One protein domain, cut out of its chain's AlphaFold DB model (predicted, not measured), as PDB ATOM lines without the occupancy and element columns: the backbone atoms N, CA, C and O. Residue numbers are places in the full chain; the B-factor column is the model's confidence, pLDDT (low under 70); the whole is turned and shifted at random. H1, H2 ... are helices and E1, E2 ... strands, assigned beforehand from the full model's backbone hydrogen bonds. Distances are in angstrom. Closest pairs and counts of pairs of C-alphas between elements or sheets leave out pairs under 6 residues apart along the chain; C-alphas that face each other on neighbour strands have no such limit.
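What this domain is: This is residues 32 to 37 and 60 to 129 of the 129 residues of an uncharacterized protein of Helicobacter bilis (UniProt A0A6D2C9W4). A small antiparallel sheet of three strands has one long helix, H1, packed slantwise over one face, while its other face has no named element on it. Past the last strand, E3, residues 120 to 129 form a tail with no named element, which reaches Arg 129, one of the two ends of the longest distance in the domain. The printed part has 76 residues, with one named helix and three named strands in the order E1, H1, E2, E3 along the chain; the sheet's order is E1, E3, E2, and the class is mixed, helices and strands. The whole is compact, with a radius of gyration of the C-alphas of 13.1 A, and only just elongated, with spans of 42 by 21 by 19 A.

How they stand to each other: E1, residues 63 to 68, is an edge strand, antiparallel to the inner strand E3, residues 114 to 119, at 163 degrees between their directions. N 65 and O 117, 2.9 A apart, and N 117 and O 65, 2.8 A, are within hydrogen-bond range. E2, residues 104 to 109, is the other edge strand and forms a hairpin with E3, antiparallel at 160 degrees; N 107 and O 116 are 2.8 A apart, within hydrogen-bond range. H1, residues 74 to 93, is on the sheet at a height over the sheet of 9.2 A; H1 and the sheet E1, E3, E2 form two layers, a helix on one face of a sheet. It is over E1 and E3, and only just not over E2, on which 2 of its 20 C-alphas fall. It runs slantwise to the strands, at 39 degrees to E1 on the local plane. The closest C-alphas of E1 and H1 are those of Lys 67 and Gly 84, 5.9 A apart; those of H1 and E3 are Gln 81 and Ile 115, 7.3 A. H1 and E2 are near each other, with 7 pairs of C-alphas within 10 A. E1, H1 and E2 form a split strand-helix-strand unit, two strands running the same way with E3 between them, and its crossover is right-handed. In H1 every O i to N i+4 pair is within hydrogen-bond range.

Where its parts are: The printed part begins at Gln 32, and residues 32 to 37 come before the cut. E1 begins at C-alpha 63 (-18.760, -1.399, 3.382) and measures 16.9 A. H1 begins at C-alpha 74 (-27.167, 13.099, -16.114) and is 28.7 A long. E2 measures 16.1 A and E3 16.4 A, ending at C-alpha 119 (-20.604, -3.187, -0.971).

The domain as a whole: The C-alphas of Gly 73 and Arg 129, the two farthest apart, are 43.4 A apart. Residues 38 to 59 are not printed, and C-alphas 37 and 60 are 23.8 A apart across that cut. The links E1 to H1 and E2 to E3 are tight, H1 to E2 is short, and no link is long. The mean pLDDT of the printed part is 73.9; it is under 70 at residues 32 to 37, 60 to 61, 72, 97, 99 and 121 to 129.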
ATOM      1  N   GLN A  32     -25.770  -2.714 -11.556       40.81
ATOM      2  CA  GLN A  32     -27.187  -2.506 -11.284       40.81
ATOM      3  C   GLN A  32     -27.364  -1.092 -10.711       40.81
ATOM      4  O   GLN A  32     -27.240  -0.859  -9.510       40.81
ATOM      5  N   SER A  33     -27.610  -0.107 -11.582       38.25
ATOM      6  CA  SER A  33     -27.955   1.247 -11.138       38.25
ATOM      7  C   SER A  33     -29.355   1.223 -10.521       38.25
ATOM      8  O   SER A  33     -30.359   1.175 -11.238       38.25
ATOM      9  N   VAL A  34     -29.448   1.233  -9.193       44.66
ATOM     10  CA  VAL A  34     -30.737   1.363  -8.511       44.66
ATOM     11  C   VAL A  34     -31.163   2.829  -8.601       44.66
ATOM     12  O   VAL A  34     -30.446   3.734  -8.177       44.66
ATOM     13  N   GLY A  35     -32.306   3.061  -9.248       41.16
ATOM     14  CA  GLY A  35     -32.860   4.390  -9.500       41.16
ATOM     15  C   GLY A  35     -33.170   5.178  -8.224       41.16
ATOM     16  O   GLY A  35     -33.204   4.626  -7.127       41.16
ATOM     17  N   LEU A  36     -33.393   6.485  -8.418       37.91
ATOM     18  CA  LEU A  36     -33.728   7.502  -7.412       37.91
ATOM     19  C   LEU A  36     -34.486   6.917  -6.213       37.91
ATOM     20  O   LEU A  36     -35.669   6.586  -6.314       37.91
ATOM     21  N   ALA A  37     -33.804   6.816  -5.071       44.59
ATOM     22  CA  ALA A  37     -34.462   6.471  -3.825       44.59
ATOM     23  C   ALA A  37     -35.413   7.620  -3.472       44.59
ATOM     24  O   ALA A  37     -34.988   8.762  -3.286       44.59
ATOM     25  N   ALA A  60     -21.313 -10.086   8.088       59.47
ATOM     26  CA  ALA A  60     -20.408  -9.096   7.522       59.47
ATOM     27  C   ALA A  60     -21.195  -7.799   7.289       59.47
ATOM     28  O   ALA A  60     -22.198  -7.800   6.579       59.47
ATOM     29  N   GLN A  61     -20.812  -6.722   7.977       67.38
ATOM     30  CA  GLN A  61     -21.447  -5.431   7.758       67.38
ATOM     31  C   GLN A  61     -20.989  -4.909   6.391       67.38
ATOM     32  O   GLN A  61     -19.795  -5.000   6.093       67.38
ATOM     33  N   PRO A  62     -21.902  -4.379   5.560       70.25
ATOM     34  CA  PRO A  62     -21.539  -3.884   4.241       70.25
ATOM     35  C   PRO A  62     -20.598  -2.680   4.365       70.25
ATOM     36  O   PRO A  62     -20.788  -1.819   5.228       70.25
ATOM     37  N   LEU A  63     -19.600  -2.594   3.483       78.25
ATOM     38  CA  LEU A  63     -18.760  -1.399   3.382       78.25
ATOM     39  C   LEU A  63     -19.566  -0.270   2.759       78.25
ATOM     40  O   LEU A  63     -20.189  -0.448   1.711       78.25
ATOM     41  N   ILE A  64     -19.532   0.903   3.386       83.94
ATOM     42  CA  ILE A  64     -20.283   2.070   2.932       83.94
ATOM     43  C   ILE A  64     -19.309   3.188   2.577       83.94
ATOM     44  O   ILE A  64     -18.535   3.633   3.421       83.94
ATOM     45  N   PHE A  65     -19.411   3.687   1.348       85.12
ATOM     46  CA  PHE A  65     -18.662   4.844   0.867       85.12
ATOM     47  C   PHE A  65     -19.608   5.950   0.411       85.12
ATOM     48  O   PHE A  65     -20.710   5.699  -0.084       85.12
ATOM     49  N   TYR A  66     -19.150   7.192   0.544       85.88
ATOM     50  CA  TYR A  66     -19.878   8.379   0.114       85.88
ATOM     51  C   TYR A  66     -19.017   9.172  -0.865       85.88
ATOM     52  O   TYR A  66     -17.852   9.451  -0.585       85.88
ATOM     53  N   LYS A  67     -19.594   9.555  -2.006       85.62
ATOM     54  CA  LYS A  67     -18.960  10.448  -2.979       85.62
ATOM     55  C   LYS A  67     -19.828  11.672  -3.191       85.62
ATOM     56  O   LYS A  67     -20.942  11.556  -3.694       85.62
ATOM     57  N   GLU A  68     -19.301  12.837  -2.849       85.69
ATOM     58  CA  GLU A  68     -19.922  14.109  -3.204       85.69
ATOM     59  C   GLU A  68     -19.774  14.375  -4.708       85.69
ATOM     60  O   GLU A  68     -18.704  14.180  -5.294       85.69
ATOM     61  N   CYS A  69     -20.856  14.837  -5.327       82.81
ATOM     62  CA  CYS A  69     -20.915  15.251  -6.719       82.81
ATOM     63  C   CYS A  69     -21.101  16.768  -6.757       82.81
ATOM     64  O   CYS A  69     -22.144  17.286  -6.379       82.81
ATOM     65  N   SER A  70     -20.098  17.498  -7.238       76.50
ATOM     66  CA  SER A  70     -20.085  18.969  -7.196       76.50
ATOM     67  C   SER A  70     -21.045  19.659  -8.173       76.50
ATOM     68  O   SER A  70     -21.187  20.880  -8.136       76.50
ATOM     69  N   ARG A  71     -21.687  18.911  -9.077       76.50
ATOM     70  CA  ARG A  71     -22.606  19.440 -10.090       76.50
ATOM     71  C   ARG A  71     -23.803  18.511 -10.270       76.50
ATOM     72  O   ARG A  71     -23.784  17.353  -9.859       76.50
ATOM     73  N   ASN A  72     -24.820  19.037 -10.943       68.19
ATOM     74  CA  ASN A  72     -26.061  18.335 -11.254       68.19
ATOM     75  C   ASN A  72     -26.172  18.101 -12.768       68.19
ATOM     76  O   ASN A  72     -25.714  18.921 -13.561       68.19
ATOM     77  N   GLY A  73     -26.803  16.997 -13.169       74.25
ATOM     78  CA  GLY A  73     -27.008  16.620 -14.572       74.25
ATOM     79  C   GLY A  73     -26.689  15.147 -14.821       74.25
ATOM     80  O   GLY A  73     -25.890  14.558 -14.103       74.25
ATOM     81  N   SER A  74     -27.312  14.537 -15.829       74.62
ATOM     82  CA  SER A  74     -27.167  13.099 -16.114       74.62
ATOM     83  C   SER A  74     -25.745  12.709 -16.524       74.62
ATOM     84  O   SER A  74     -25.207  11.738 -16.001       74.62
ATOM     85  N   ALA A  75     -25.110  13.495 -17.399       77.75
ATOM     86  CA  ALA A  75     -23.717  13.281 -17.796       77.75
ATOM     87  C   ALA A  75     -22.765  13.380 -16.593       77.75
ATOM     88  O   ALA A  75     -21.891  12.537 -16.411       77.75
ATOM     89  N   TRP A  76     -23.000  14.366 -15.725       80.38
ATOM     90  CA  TRP A  76     -22.203  14.551 -14.517       80.38
ATOM     91  C   TRP A  76     -22.441  13.458 -13.474       80.38
ATOM     92  O   TRP A  76     -21.517  13.045 -12.783       80.38
ATOM     93  N   LEU A  77     -23.676  12.966 -13.358       81.56
ATOM     94  CA  LEU A  77     -24.005  11.854 -12.473       81.56
ATOM     95  C   LEU A  77     -23.253  10.589 -12.892       81.56
ATOM     96  O   LEU A  77     -22.685   9.923 -12.032       81.56
ATOM     97  N   TYR A  78     -23.211  10.295 -14.191       84.81
ATOM     98  CA  TYR A  78     -22.446   9.169 -14.723       84.81
ATOM     99  C   TYR A  78     -20.947   9.307 -14.421       84.81
ATOM    100  O   TYR A  78     -20.325   8.379 -13.909       84.81
ATOM    101  N   GLU A  79     -20.375  10.485 -14.669       86.25
ATOM    102  CA  GLU A  79     -18.973  10.766 -14.352       86.25
ATOM    103  C   GLU A  79     -18.693  10.610 -12.849       86.25
ATOM    104  O   GLU A  79     -17.743   9.936 -12.451       86.25
ATOM    105  N   CYS A  80     -19.571  11.143 -11.996       86.31
ATOM    106  CA  CYS A  80     -19.456  11.021 -10.545       86.31
ATOM    107  C   CYS A  80     -19.553   9.559 -10.071       86.31
ATOM    108  O   CYS A  80     -18.802   9.153  -9.181       86.31
ATOM    109  N   GLN A  81     -20.437   8.757 -10.675       89.06
ATOM    110  CA  GLN A  81     -20.541   7.316 -10.420       89.06
ATOM    111  C   GLN A  81     -19.247   6.596 -10.805       89.06
ATOM    112  O   GLN A  81     -18.699   5.863  -9.985       89.06
ATOM    113  N   SER A  82     -18.732   6.850 -12.011       88.50
ATOM    114  CA  SER A  82     -17.502   6.235 -12.520       88.50
ATOM    115  C   SER A  82     -16.299   6.549 -11.630       88.50
ATOM    116  O   SER A  82     -15.607   5.638 -11.180       88.50
ATOM    117  N   ILE A  83     -16.087   7.829 -11.309       87.94
ATOM    118  CA  ILE A  83     -14.991   8.266 -10.434       87.94
ATOM    119  C   ILE A  83     -15.151   7.675  -9.030       87.94
ATOM    120  O   ILE A  83     -14.165   7.288  -8.402       87.94
ATOM    121  N   GLY A  84     -16.383   7.617  -8.513       88.56
ATOM    122  CA  GLY A  84     -16.677   7.016  -7.214       88.56
ATOM    123  C   GLY A  84     -16.278   5.541  -7.160       88.56
ATOM    124  O   GLY A  84     -15.560   5.143  -6.246       88.56
ATOM    125  N   LEU A  85     -16.677   4.758  -8.166       87.44
ATOM    126  CA  LEU A  85     -16.322   3.341  -8.292       87.44
ATOM    127  C   LEU A  85     -14.811   3.128  -8.378       87.44
ATOM    128  O   LEU A  85     -14.265   2.311  -7.639       87.44
ATOM    129  N   GLU A  86     -14.128   3.898  -9.224       87.25
ATOM    130  CA  GLU A  86     -12.678   3.796  -9.389       87.25
ATOM    131  C   GLU A  86     -11.934   4.135  -8.091       87.25
ATOM    132  O   GLU A  86     -11.044   3.396  -7.669       87.25
ATOM    133  N   SER A  87     -12.351   5.205  -7.406       84.50
ATOM    134  CA  SER A  87     -11.753   5.622  -6.132       84.50
ATOM    135  C   SER A  87     -11.902   4.539  -5.059       84.50
ATOM    136  O   SER A  87     -10.963   4.275  -4.311       84.50
ATOM    137  N   MET A  88     -13.070   3.892  -4.983       85.81
ATOM    138  CA  MET A  88     -13.297   2.792  -4.040       85.81
ATOM    139  C   MET A  88     -12.449   1.571  -4.374       85.81
ATOM    140  O   MET A  88     -11.839   0.997  -3.478       85.81
ATOM    141  N   GLN A  89     -12.382   1.189  -5.650       83.12
ATOM    142  CA  GLN A  89     -11.567   0.063  -6.090       83.12
ATOM    143  C   GLN A  89     -10.087   0.296  -5.762       83.12
ATOM    144  O   GLN A  89      -9.439  -0.591  -5.215       83.12
ATOM    145  N   GLN A  90      -9.565   1.499  -6.016       83.06
ATOM    146  CA  GLN A  90      -8.199   1.875  -5.641       83.06
ATOM    147  C   GLN A  90      -7.987   1.825  -4.124       83.06
ATOM    148  O   GLN A  90      -6.999   1.255  -3.667       83.06
ATOM    149  N   ALA A  91      -8.918   2.373  -3.338       81.19
ATOM    150  CA  ALA A  91      -8.826   2.358  -1.879       81.19
ATOM    151  C   ALA A  91      -8.831   0.931  -1.314       81.19
ATOM    152  O   ALA A  91      -8.081   0.630  -0.390       81.19
ATOM    153  N   ILE A  92      -9.644   0.043  -1.884       78.69
ATOM    154  CA  ILE A  92      -9.738  -1.350  -1.449       78.69
ATOM    155  C   ILE A  92      -8.503  -2.139  -1.878       78.69
ATOM    156  O   ILE A  92      -7.986  -2.906  -1.070       78.69
ATOM    157  N   TYR A  93      -7.955  -1.888  -3.070       77.88
ATOM    158  CA  TYR A  93      -6.712  -2.519  -3.518       77.88
ATOM    159  C   TYR A  93      -5.506  -2.237  -2.612       77.88
ATOM    160  O   TYR A  93      -4.601  -3.067  -2.551       77.88
ATOM    161  N   LEU A  94      -5.486  -1.114  -1.882       74.31
ATOM    162  CA  LEU A  94      -4.420  -0.825  -0.912       74.31
ATOM    163  C   LEU A  94      -4.376  -1.834   0.240       74.31
ATOM    164  O   LEU A  94      -3.302  -2.100   0.776       74.31
ATOM    165  N   TYR A  95      -5.530  -2.377   0.623       71.12
ATOM    166  CA  TYR A  95      -5.648  -3.346   1.712       71.12
ATOM    167  C   TYR A  95      -5.767  -4.780   1.189       71.12
ATOM    168  O   TYR A  95      -5.223  -5.701   1.791       71.12
ATOM    169  N   TYR A  96      -6.432  -4.956   0.047       75.38
ATOM    170  CA  TYR A  96      -6.749  -6.247  -0.552       75.38
ATOM    171  C   TYR A  96      -6.409  -6.216  -2.052       75.38
ATOM    172  O   TYR A  96      -7.279  -5.957  -2.887       75.38
ATOM    173  N   PRO A  97      -5.148  -6.479  -2.438       69.69
ATOM    174  CA  PRO A  97      -4.660  -6.274  -3.806       69.69
ATOM    175  C   PRO A  97      -5.329  -7.168  -4.860       69.69
ATOM    176  O   PRO A  97      -5.272  -6.859  -6.045       69.69
ATOM    177  N   ASN A  98      -5.996  -8.247  -4.438       75.81
ATOM    178  CA  ASN A  98      -6.724  -9.165  -5.318       75.81
ATOM    179  C   ASN A  98      -8.254  -9.041  -5.186       75.81
ATOM    180  O   ASN A  98      -8.981  -9.857  -5.754       75.81
ATOM    181  N   ALA A  99      -8.758  -8.063  -4.425       69.44
ATOM    182  CA  ALA A  99     -10.192  -7.898  -4.220       69.44
ATOM    183  C   ALA A  99     -10.869  -7.349  -5.481       69.44
ATOM    184  O   ALA A  99     -10.619  -6.225  -5.918       69.44
ATOM    185  N   LEU A 100     -11.780  -8.142  -6.032       70.38
ATOM    186  CA  LEU A 100     -12.728  -7.701  -7.047       70.38
ATOM    187  C   LEU A 100     -13.992  -7.227  -6.342       70.38
ATOM    188  O   LEU A 100     -14.625  -8.009  -5.635       70.38
ATOM    189  N   LEU A 101     -14.363  -5.962  -6.535       71.19
ATOM    190  CA  LEU A 101     -15.610  -5.451  -5.982       71.19
ATOM    191  C   LEU A 101     -16.793  -5.981  -6.779       71.19
ATOM    192  O   LEU A 101     -17.126  -5.464  -7.845       71.19
ATOM    193  N   ASN A 102     -17.445  -6.997  -6.229       70.62
ATOM    194  CA  ASN A 102     -18.721  -7.481  -6.723       70.62
ATOM    195  C   ASN A 102     -19.850  -6.944  -5.828       70.62
ATOM    196  O   ASN A 102     -19.624  -6.541  -4.689       70.62
ATOM    197  N   ASN A 103     -21.080  -6.917  -6.344       77.12
ATOM    198  CA  ASN A 103     -22.283  -6.535  -5.588       77.12
ATOM    199  C   ASN A 103     -22.233  -5.135  -4.946       77.12
ATOM    200  O   ASN A 103     -22.411  -4.967  -3.737       77.12
ATOM    201  N   ILE A 104     -22.041  -4.108  -5.777       82.50
ATOM    202  CA  ILE A 104     -22.100  -2.708  -5.343       82.50
ATOM    203  C   ILE A 104     -23.505  -2.153  -5.586       82.50
ATOM    204  O   ILE A 104     -23.948  -2.026  -6.727       82.50
ATOM    205  N   THR A 105     -24.189  -1.750  -4.517       86.19
ATOM    206  CA  THR A 105     -25.438  -0.991  -4.606       86.19
ATOM    207  C   THR A 105     -25.139   0.504  -4.566       86.19
ATOM    208  O   THR A 105     -24.521   0.999  -3.627       86.19
ATOM    209  N   MET A 106     -25.615   1.242  -5.568       86.56
ATOM    210  CA  MET A 106     -25.456   2.696  -5.660       86.56
ATOM    211  C   MET A 106     -26.783   3.407  -5.405       86.56
ATOM    212  O   MET A 106     -27.784   3.089  -6.042       86.56
ATOM    213  N   LYS A 107     -26.787   4.401  -4.513       87.81
ATOM    214  CA  LYS A 107     -27.956   5.239  -4.201       87.81
ATOM    215  C   LYS A 107     -27.586   6.711  -4.353       87.81
ATOM    216  O   LYS A 107     -26.753   7.222  -3.607       87.81
ATOM    217  N   PHE A 108     -28.194   7.396  -5.321       83.56
ATOM    218  CA  PHE A 108     -27.989   8.831  -5.530       83.56
ATOM    219  C   PHE A 108     -28.988   9.659  -4.716       83.56
ATOM    220  O   PHE A 108     -30.195   9.434  -4.801       83.56
ATOM    221  N   TYR A 109     -28.479  10.640  -3.968       82.00
ATOM    222  CA  TYR A 109     -29.264  11.551  -3.138       82.00
ATOM    223  C   TYR A 109     -29.222  12.965  -3.736       82.00
ATOM    224  O   TYR A 109     -28.335  13.751  -3.390       82.00
ATOM    225  N   PRO A 110     -30.173  13.331  -4.616       71.94
ATOM    226  CA  PRO A 110     -30.119  14.585  -5.370       71.94
ATOM    227  C   PRO A 110     -30.163  15.831  -4.479       71.94
ATOM    228  O   PRO A 110     -29.486  16.810  -4.768       71.94
ATOM    229  N   GLN A 111     -30.904  15.788  -3.366       76.50
ATOM    230  CA  GLN A 111     -31.020  16.919  -2.434       76.50
ATOM    231  C   GLN A 111     -29.709  17.253  -1.711       76.50
ATOM    232  O   GLN A 111     -29.530  18.374  -1.248       76.50
ATOM    233  N   LYS A 112     -28.811  16.275  -1.585       70.19
ATOM    234  CA  LYS A 112     -27.546  16.395  -0.847       70.19
ATOM    235  C   LYS A 112     -26.323  16.237  -1.748       70.19
ATOM    236  O   LYS A 112     -25.209  16.180  -1.242       70.19
ATOM    237  N   THR A 113     -26.555  16.109  -3.056       81.56
ATOM    238  CA  THR A 113     -25.528  16.026  -4.099       81.56
ATOM    239  C   THR A 113     -24.428  15.003  -3.798       81.56
ATOM    240  O   THR A 113     -23.248  15.289  -3.965       81.56
ATOM    241  N   TYR A 114     -24.796  13.799  -3.350       83.38
ATOM    242  CA  TYR A 114     -23.846  12.697  -3.171       83.38
ATOM    243  C   TYR A 114     -24.419  11.352  -3.619       83.38
ATOM    244  O   TYR A 114     -25.635  11.155  -3.702       83.38
ATOM    245  N   ILE A 115     -23.522  10.405  -3.875       86.50
ATOM    246  CA  ILE A 115     -23.824   8.996  -4.121       86.50
ATOM    247  C   ILE A 115     -23.322   8.184  -2.930       86.50
ATOM    248  O   ILE A 115     -22.187   8.359  -2.483       86.50
ATOM    249  N   ARG A 116     -24.178   7.305  -2.410       87.44
ATOM    250  CA  ARG A 116     -23.805   6.269  -1.447       87.44
ATOM    251  C   ARG A 116     -23.542   4.976  -2.204       87.44
ATOM    252  O   ARG A 116     -24.384   4.556  -2.996       87.44
ATOM    253  N   PHE A 117     -22.415   4.350  -1.917       87.38
ATOM    254  CA  PHE A 117     -22.054   3.032  -2.413       87.38
ATOM    255  C   PHE A 117     -22.058   2.065  -1.235       87.38
ATOM    256  O   PHE A 117     -21.460   2.349  -0.199       87.38
ATOM    257  N   GLU A 118     -22.763   0.954  -1.381       86.44
ATOM    258  CA  GLU A 118     -22.853  -0.118  -0.393       86.44
ATOM    259  C   GLU A 118     -22.299  -1.387  -1.045       86.44
ATOM    260  O   GLU A 118     -22.825  -1.822  -2.068       86.44
ATOM    261  N   ILE A 119     -21.226  -1.948  -0.490       81.69
ATOM    262  CA  ILE A 119     -20.604  -3.187  -0.971       81.69
ATOM    263  C   ILE A 119     -20.984  -4.296   0.001       81.69
ATOM    264  O   ILE A 119     -20.544  -4.299   1.154       81.69
ATOM    265  N   ASP A 120     -21.802  -5.222  -0.483       75.75
ATOM    266  CA  ASP A 120     -22.220  -6.419   0.247       75.75
ATOM    267  C   ASP A 120     -21.411  -7.621  -0.248       75.75
ATOM    268  O   ASP A 120     -21.934  -8.585  -0.813       75.75
ATOM    269  N   ASP A 121     -20.088  -7.507  -0.122       66.56
ATOM    270  CA  ASP A 121     -19.172  -8.571  -0.505       66.56
ATOM    271  C   ASP A 121     -18.457  -9.126   0.724       66.56
ATOM    272  O   ASP A 121     -17.456  -8.596   1.215       66.56
ATOM    273  N   SER A 122     -18.997 -10.239   1.221       60.12
ATOM    274  CA  SER A 122     -18.383 -11.008   2.301       60.12
ATOM    275  C   SER A 122     -16.971 -11.503   1.956       60.12
ATOM    276  O   SER A 122     -16.218 -11.785   2.882       60.12
ATOM    277  N   SER A 123     -16.590 -11.586   0.671       59.78
ATOM    278  CA  SER A 123     -15.262 -12.052   0.241       59.78
ATOM    279  C   SER A 123     -14.158 -11.022   0.497       59.78
ATOM    280  O   SER A 123     -13.080 -11.399   0.947       59.78
ATOM    281  N   VAL A 124     -14.443  -9.720   0.355       59.38
ATOM    282  CA  VAL A 124     -13.507  -8.628   0.704       59.38
ATOM    283  C   VAL A 124     -13.197  -8.617   2.210       59.38
ATOM    284  O   VAL A 124     -12.144  -8.156   2.635       59.38
ATOM    285  N   MET A 125     -14.104  -9.158   3.030       56.91
ATOM    286  CA  MET A 125     -14.001  -9.191   4.493       56.91
ATOM    287  C   MET A 125     -13.376 -10.470   5.063       56.91
ATOM    288  O   MET A 125     -13.202 -10.568   6.280       56.91
ATOM    289  N   GLN A 126     -13.063 -11.466   4.229       54.00
ATOM    290  CA  GLN A 126     -12.593 -12.778   4.694       54.00
ATOM    291  C   GLN A 126     -11.095 -12.836   5.032       54.00
ATOM    292  O   GLN A 126     -10.694 -13.760   5.737       54.00
ATOM    293  N   ASP A 127     -10.299 -11.835   4.646       46.88
ATOM    294  CA  ASP A 127      -8.858 -11.769   4.954       46.88
ATOM    295  C   ASP A 127      -8.527 -11.112   6.316       46.88
ATOM    296  O   ASP A 127      -7.361 -10.921   6.651       46.88
ATOM    297  N   ILE A 128      -9.522 -10.797   7.159       49.12
ATOM    298  CA  ILE A 128      -9.303 -10.235   8.514       49.12
ATOM    299  C   ILE A 128      -9.074 -11.353   9.556       49.12
ATOM    300  O   ILE A 128      -9.721 -11.371  10.607       49.12
ATOM    301  N   ARG A 129      -8.203 -12.330   9.278       37.62
ATOM    302  CA  ARG A 129      -7.901 -13.414  10.230       37.62
ATOM    303  C   ARG A 129      -6.456 -13.431  10.695       37.62
ATOM    304  O   ARG A 129      -5.556 -13.381   9.836       37.62
TER     305      ARG A 129